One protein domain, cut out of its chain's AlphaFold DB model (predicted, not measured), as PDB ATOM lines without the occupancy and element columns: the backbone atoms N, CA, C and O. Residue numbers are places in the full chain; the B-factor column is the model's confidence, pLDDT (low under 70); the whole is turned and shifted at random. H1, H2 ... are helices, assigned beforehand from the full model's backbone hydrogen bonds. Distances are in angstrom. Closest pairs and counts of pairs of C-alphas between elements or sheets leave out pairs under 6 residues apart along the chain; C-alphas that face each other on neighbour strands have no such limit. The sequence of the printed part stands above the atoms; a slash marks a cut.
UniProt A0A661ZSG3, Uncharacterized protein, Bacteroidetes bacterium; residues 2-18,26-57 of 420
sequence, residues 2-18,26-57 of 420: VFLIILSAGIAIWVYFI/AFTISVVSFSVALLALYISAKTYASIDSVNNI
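AT A GLANCE: This is residues 2 to 18 and 26 to 57 of the 420 residues of an uncharacterized protein of Bacteroidetes bacterium (UniProt A0A661ZSG3). Two nearly straight helices lie side by side and run opposite ways, the short H1 beside the first part of the much longer H2. The rest of H2, residues 40 to 57, sticks out free as an arm, and this arm makes much of the length. You have 49 residues printed, with two named helices, H1 then H2, and no named strand; the class is all helix. The whole is extended, with a radius of gyration of the C-alphas of 15.3 A, and spans 52 by 20 by 8 A.

HOW THE PARTS SIT: Begin with the two helices, H1, residues 2 to 17, and H2, residues 26 to 57. They touch, with 6 pairs of C-alphas within 8 A; look for the closest pair at Ala 12 and Thr 28, whose C-alphas are 7.0 A apart. H2 touches H1 with residues 28 to 35 alone. Their lines stand at a shallow tilt of 11 degrees, opposite ways, and their centres are 19.5 A apart. In H1 and H2 every backbone O i to N i+4 pair is within hydrogen-bond range.

IN THESE COORDINATES: Find C-alpha 2 at (-3.763, -41.528, -8.605); from there H1 runs 22.5 A to C-alpha 17 at (-4.239, -56.447, 8.259). Ile 18 follows it. After the cut, H2 starts at C-alpha 26 and runs 45.8 A to C-alpha 57 at (12.584, -20.406, -24.451).

THE WHOLE: The two C-alphas farthest apart are those of Ile 18 and Ile 57, at 52.2 A. Residues 19 to 25 are not printed, and C-alphas 18 and 26 stand 15.1 A apart across this cut, which the link from H1 to H2 crosses. Without residues 40 to 57, the body spans 27 by 21 by 6 A. In the B-factor column you will find a mean pLDDT of 72.3 for the printed part; 17 residues are under 70, among them 2 to 5 and 14 to 18.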
ATOM      1  N   VAL A   2      -2.830 -40.455  -9.014       57.91
ATOM      2  CA  VAL A   2      -3.763 -41.528  -8.605       57.91
ATOM      3  C   VAL A   2      -3.028 -42.811  -8.189       57.91
ATOM      4  O   VAL A   2      -3.319 -43.367  -7.141       57.91
ATOM      5  N   PHE A   3      -1.988 -43.209  -8.927       62.72
ATOM      6  CA  PHE A   3      -1.185 -44.393  -8.601       62.72
ATOM      7  C   PHE A   3      -0.471 -44.312  -7.238       62.72
ATOM      8  O   PHE A   3      -0.456 -45.290  -6.509       62.72
ATOM      9  N   LEU A   4       0.073 -43.147  -6.860       60.34
ATOM     10  CA  LEU A   4       0.756 -42.955  -5.568       60.34
ATOM     11  C   LEU A   4      -0.229 -42.963  -4.396       60.34
ATOM     12  O   LEU A   4       0.068 -43.536  -3.353       60.34
ATOM     13  N   ILE A   5      -1.416 -42.381  -4.589       66.12
ATOM     14  CA  ILE A   5      -2.496 -42.413  -3.596       66.12
ATOM     15  C   ILE A   5      -2.984 -43.854  -3.411       66.12
ATOM     16  O   ILE A   5      -3.061 -44.319  -2.278       66.12
ATOM     17  N   ILE A   6      -3.216 -44.583  -4.510       72.00
ATOM     18  CA  ILE A   6      -3.613 -46.000  -4.490       72.00
ATOM     19  C   ILE A   6      -2.531 -46.868  -3.841       72.00
ATOM     20  O   ILE A   6      -2.861 -47.734  -3.039       72.00
ATOM     21  N   LEU A   7      -1.250 -46.623  -4.132       69.12
ATOM     22  CA  LEU A   7      -0.140 -47.361  -3.530       69.12
ATOM     23  C   LEU A   7      -0.051 -47.089  -2.020       69.12
ATOM     24  O   LEU A   7       0.080 -48.027  -1.244       69.12
ATOM     25  N   SER A   8      -0.194 -45.830  -1.589       63.62
ATOM     26  CA  SER A   8      -0.190 -45.471  -0.162       63.62
ATOM     27  C   SER A   8      -1.386 -46.065   0.589       63.62
ATOM     28  O   SER A   8      -1.217 -46.606   1.679       63.62
ATOM     29  N   ALA A   9      -2.576 -46.049  -0.023       70.12
ATOM     30  CA  ALA A   9      -3.785 -46.642   0.532       70.12
ATOM     31  C   ALA A   9      -3.676 -48.172   0.582       70.12
ATOM     32  O   ALA A   9      -4.039 -48.780   1.583       70.12
ATOM     33  N   GLY A  10      -3.110 -48.791  -0.457       73.44
ATOM     34  CA  GLY A  10      -2.848 -50.227  -0.513       73.44
ATOM     35  C   GLY A  10      -1.858 -50.683   0.558       73.44
ATOM     36  O   GLY A  10      -2.119 -51.665   1.248       73.44
ATOM     37  N   ILE A  11      -0.767 -49.938   0.764       68.31
ATOM     38  CA  ILE A  11       0.222 -50.211   1.818       68.31
ATOM     39  C   ILE A  11      -0.395 -50.007   3.210       68.31
ATOM     40  O   ILE A  11      -0.174 -50.827   4.098       68.31
ATOM     41  N   ALA A  12      -1.216 -48.970   3.402       67.06
ATOM     42  CA  ALA A  12      -1.906 -48.721   4.668       67.06
ATOM     43  C   ALA A  12      -2.914 -49.833   5.019       67.06
ATOM     44  O   ALA A  12      -2.945 -50.297   6.158       67.06
ATOM     45  N   ILE A  13      -3.694 -50.305   4.039       71.88
ATOM     46  CA  ILE A  13      -4.637 -51.423   4.209       71.88
ATOM     47  C   ILE A  13      -3.884 -52.726   4.498       71.88
ATOM     48  O   ILE A  13      -4.273 -53.480   5.388       71.88
ATOM     49  N   TRP A  14      -2.790 -52.984   3.780       69.06
ATOM     50  CA  TRP A  14      -1.979 -54.184   3.974       69.06
ATOM     51  C   TRP A  14      -1.368 -54.241   5.381       69.06
ATOM     52  O   TRP A  14      -1.413 -55.281   6.030       69.06
ATOM     53  N   VAL A  15      -0.892 -53.107   5.901       63.31
ATOM     54  CA  VAL A  15      -0.328 -53.017   7.256       63.31
ATOM     55  C   VAL A  15      -1.401 -53.074   8.346       63.31
ATOM     56  O   VAL A  15      -1.169 -53.685   9.387       63.31
ATOM     57  N   TYR A  16      -2.599 -52.535   8.097       65.62
ATOM     58  CA  TYR A  16      -3.746 -52.697   9.000       65.62
ATOM     59  C   TYR A  16      -4.106 -54.178   9.219       65.62
ATOM     60  O   TYR A  16      -4.447 -54.580  10.331       65.62
ATOM     61  N   PHE A  17      -3.965 -55.010   8.182       66.69
ATOM     62  CA  PHE A  17      -4.239 -56.447   8.259       66.69
ATOM     63  C   PHE A  17      -3.155 -57.272   8.974       66.69
ATOM     64  O   PHE A  17      -3.441 -58.395   9.382       66.69
ATOM     65  N   ILE A  18      -1.939 -56.748   9.171       65.75
ATOM     66  CA  ILE A  18      -0.806 -57.518   9.722       65.75
ATOM     67  C   ILE A  18      -0.858 -57.675  11.261       65.75
ATOM     68  O   ILE A  18      -0.114 -58.486  11.803       65.75
ATOM     69  N   ALA A  26       2.790 -44.415  14.456       68.06
ATOM     70  CA  ALA A  26       4.072 -43.891  13.983       68.06
ATOM     71  C   ALA A  26       4.381 -44.326  12.541       68.06
ATOM     72  O   ALA A  26       4.872 -43.529  11.736       68.06
ATOM     73  N   PHE A  27       4.030 -45.564  12.184       69.19
ATOM     74  CA  PHE A  27       4.146 -46.073  10.823       69.19
ATOM     75  C   PHE A  27       3.199 -45.342   9.863       69.19
ATOM     76  O   PHE A  27       3.627 -44.877   8.808       69.19
ATOM     77  N   THR A  28       1.931 -45.157  10.245       70.50
ATOM     78  CA  THR A  28       0.947 -44.410   9.441       70.50
ATOM     79  C   THR A  28       1.394 -42.962   9.243       70.50
ATOM     80  O   THR A  28       1.389 -42.468   8.115       70.50
ATOM     81  N   ILE A  29       1.862 -42.299  10.307       74.31
ATOM     82  CA  ILE A  29       2.438 -40.949  10.237       74.31
ATOM     83  C   ILE A  29       3.656 -40.922   9.306       74.31
ATOM     84  O   ILE A  29       3.768 -40.005   8.494       74.31
ATOM     85  N   SER A  30       4.536 -41.926   9.355       75.38
ATOM     86  CA  SER A  30       5.712 -42.013   8.477       75.38
ATOM     87  C   SER A  30       5.336 -42.203   7.007       75.38
ATOM     88  O   SER A  30       5.880 -41.511   6.151       75.38
ATOM     89  N   VAL A  31       4.371 -43.075   6.694       74.62
ATOM     90  CA  VAL A  31       3.904 -43.306   5.312       74.62
ATOM     91  C   VAL A  31       3.208 -42.068   4.746       74.62
ATOM     92  O   VAL A  31       3.455 -41.688   3.597       74.62
ATOM     93  N   VAL A  32       2.374 -41.396   5.543       73.69
ATOM     94  CA  VAL A  32       1.731 -40.137   5.137       73.69
ATOM     95  C   VAL A  32       2.780 -39.038   4.950       73.69
ATOM     96  O   VAL A  32       2.768 -38.368   3.921       73.69
ATOM     97  N   SER A  33       3.737 -38.898   5.871       74.31
ATOM     98  CA  SER A  33       4.826 -37.913   5.768       74.31
ATOM     99  C   SER A  33       5.706 -38.159   4.540       74.31
ATOM    100  O   SER A  33       6.025 -37.221   3.813       74.31
ATOM    101  N   PHE A  34       6.033 -39.421   4.250       78.12
ATOM    102  CA  PHE A  34       6.741 -39.816   3.033       78.12
ATOM    103  C   PHE A  34       5.942 -39.460   1.773       78.12
ATOM    104  O   PHE A  34       6.492 -38.907   0.825       78.12
ATOM    105  N   SER A  35       4.628 -39.697   1.782       73.06
ATOM    106  CA  SER A  35       3.742 -39.353   0.663       73.06
ATOM    107  C   SER A  35       3.662 -37.838   0.435       73.06
ATOM    108  O   SER A  35       3.713 -37.387  -0.709       73.06
ATOM    109  N   VAL A  36       3.600 -37.043   1.510       77.88
ATOM    110  CA  VAL A  36       3.645 -35.573   1.447       77.88
ATOM    111  C   VAL A  36       4.997 -35.090   0.919       77.88
ATOM    112  O   VAL A  36       5.030 -34.229   0.041       77.88
ATOM    113  N   ALA A  37       6.109 -35.671   1.374       83.88
ATOM    114  CA  ALA A  37       7.446 -35.333   0.887       83.88
ATOM    115  C   ALA A  37       7.617 -35.650  -0.609       83.88
ATOM    116  O   ALA A  37       8.172 -34.847  -1.357       83.88
ATOM    117  N   LEU A  38       7.088 -36.784  -1.073       74.75
ATOM    118  CA  LEU A  38       7.153 -37.195  -2.476       74.75
ATOM    119  C   LEU A  38       6.261 -36.314  -3.367       74.75
ATOM    120  O   LEU A  38       6.642 -35.977  -4.489       74.75
ATOM    121  N   LEU A  39       5.110 -35.870  -2.848       77.38
ATOM    122  CA  LEU A  39       4.266 -34.863  -3.494       77.38
ATOM    123  C   LEU A  39       5.000 -33.520  -3.613       77.38
ATOM    124  O   LEU A  39       5.014 -32.926  -4.691       77.38
ATOM    125  N   ALA A  40       5.635 -33.066  -2.531       82.19
ATOM    126  CA  ALA A  40       6.414 -31.833  -2.517       82.19
ATOM    127  C   ALA A  40       7.589 -31.901  -3.506       82.19
ATOM    128  O   ALA A  40       7.783 -30.969  -4.285       82.19
ATOM    129  N   LEU A  41       8.312 -33.028  -3.556       83.88
ATOM    130  CA  LEU A  41       9.379 -33.273  -4.527       83.88
ATOM    131  C   LEU A  41       8.851 -33.240  -5.966       83.88
ATOM    132  O   LEU A  41       9.465 -32.615  -6.825       83.88
ATOM    133  N   TYR A  42       7.705 -33.870  -6.239       79.44
ATOM    134  CA  TYR A  42       7.097 -33.866  -7.571       79.44
ATOM    135  C   TYR A  42       6.677 -32.461  -8.011       79.44
ATOM    136  O   TYR A  42       6.961 -32.067  -9.142       79.44
ATOM    137  N   ILE A  43       6.029 -31.699  -7.123       81.19
ATOM    138  CA  ILE A  43       5.667 -30.301  -7.384       81.19
ATOM    139  C   ILE A  43       6.939 -29.486  -7.622       81.19
ATOM    140  O   ILE A  43       7.016 -28.781  -8.620       81.19
ATOM    141  N   SER A  44       7.963 -29.635  -6.780       79.31
ATOM    142  CA  SER A  44       9.241 -28.938  -6.942       79.31
ATOM    143  C   SER A  44       9.925 -29.287  -8.266       79.31
ATOM    144  O   SER A  44      10.403 -28.391  -8.952       79.31
ATOM    145  N   ALA A  45       9.935 -30.560  -8.670       78.81
ATOM    146  CA  ALA A  45      10.513 -31.008  -9.935       78.81
ATOM    147  C   ALA A  45       9.730 -30.480 -11.147       78.81
ATOM    148  O   ALA A  45      10.332 -30.027 -12.117       78.81
ATOM    149  N   LYS A  46       8.391 -30.480 -11.085       76.69
ATOM    150  CA  LYS A  46       7.518 -29.871 -12.103       76.69
ATOM    151  C   LYS A  46       7.749 -28.369 -12.218       76.69
ATOM    152  O   LYS A  46       7.867 -27.865 -13.329       76.69
ATOM    153  N   THR A  47       7.825 -27.671 -11.090       77.19
ATOM    154  CA  THR A  47       8.081 -26.231 -11.040       77.19
ATOM    155  C   THR A  47       9.469 -25.911 -11.583       77.19
ATOM    156  O   THR A  47       9.588 -25.043 -12.438       77.19
ATOM    157  N   TYR A  48      10.499 -26.656 -11.174       75.44
ATOM    158  CA  TYR A  48      11.856 -26.498 -11.693       75.44
ATOM    159  C   TYR A  48      11.917 -26.743 -13.204       75.44
ATOM    160  O   TYR A  48      12.391 -25.883 -13.935       75.44
ATOM    161  N   ALA A  49      11.356 -27.854 -13.696       72.62
ATOM    162  CA  ALA A  49      11.311 -28.152 -15.128       72.62
ATOM    163  C   ALA A  49      10.509 -27.104 -15.922       72.62
ATOM    164  O   ALA A  49      10.860 -26.779 -17.053       72.62
ATOM    165  N   SER A  50       9.445 -26.550 -15.333       72.94
ATOM    166  CA  SER A  50       8.674 -25.461 -15.937       72.94
ATOM    167  C   SER A  50       9.482 -24.165 -16.015       72.94
ATOM    168  O   SER A  50       9.443 -23.501 -17.046       72.94
ATOM    169  N   ILE A  51      10.205 -23.801 -14.953       74.31
ATOM    170  CA  ILE A  51      11.070 -22.614 -14.924       74.31
ATOM    171  C   ILE A  51      12.223 -22.779 -15.915       74.31
ATOM    172  O   ILE A  51      12.497 -21.863 -16.682       74.31
ATOM    173  N   ASP A  52      12.856 -23.949 -15.950       69.56
ATOM    174  CA  ASP A  52      13.966 -24.244 -16.856       69.56
ATOM    175  C   ASP A  52      13.519 -24.235 -18.327       69.56
ATOM    176  O   ASP A  52      14.164 -23.633 -19.184       69.56
ATOM    177  N   SER A  53      12.342 -24.796 -18.626       69.69
ATOM    178  CA  SER A  53      11.742 -24.713 -19.962       69.69
ATOM    179  C   SER A  53      11.427 -23.270 -20.368       69.69
ATOM    180  O   SER A  53      11.738 -22.878 -21.492       69.69
ATOM    181  N   VAL A  54      10.851 -22.466 -19.467       72.31
ATOM    182  CA  VAL A  54      10.573 -21.042 -19.713       72.31
ATOM    183  C   VAL A  54      11.868 -20.256 -19.916       72.31
ATOM    184  O   VAL A  54      11.946 -19.442 -20.837       72.31
ATOM    185  N   ASN A  55      12.905 -20.525 -19.123       71.50
ATOM    186  CA  ASN A  55      14.217 -19.901 -19.271       71.50
ATOM    187  C   ASN A  55      14.865 -20.263 -20.608       71.50
ATOM    188  O   ASN A  55      15.312 -19.367 -21.310       71.50
ATOM    189  N   ASN A  56      14.853 -21.530 -21.021       74.06
ATOM    190  CA  ASN A  56      15.414 -21.936 -22.313       74.06
ATOM    191  C   ASN A  56      14.688 -21.290 -23.507       74.06
ATOM    192  O   ASN A  56      15.318 -20.954 -24.505       74.06
ATOM    193  N   ILE A  57      13.373 -21.071 -23.402       73.75
ATOM    194  CA  ILE A  57      12.584 -20.406 -24.451       73.75
ATOM    195  C   ILE A  57      12.828 -18.887 -24.472       73.75
ATOM    196  O   ILE A  57      12.818 -18.283 -25.545       73.75
TER     197      ILE A  57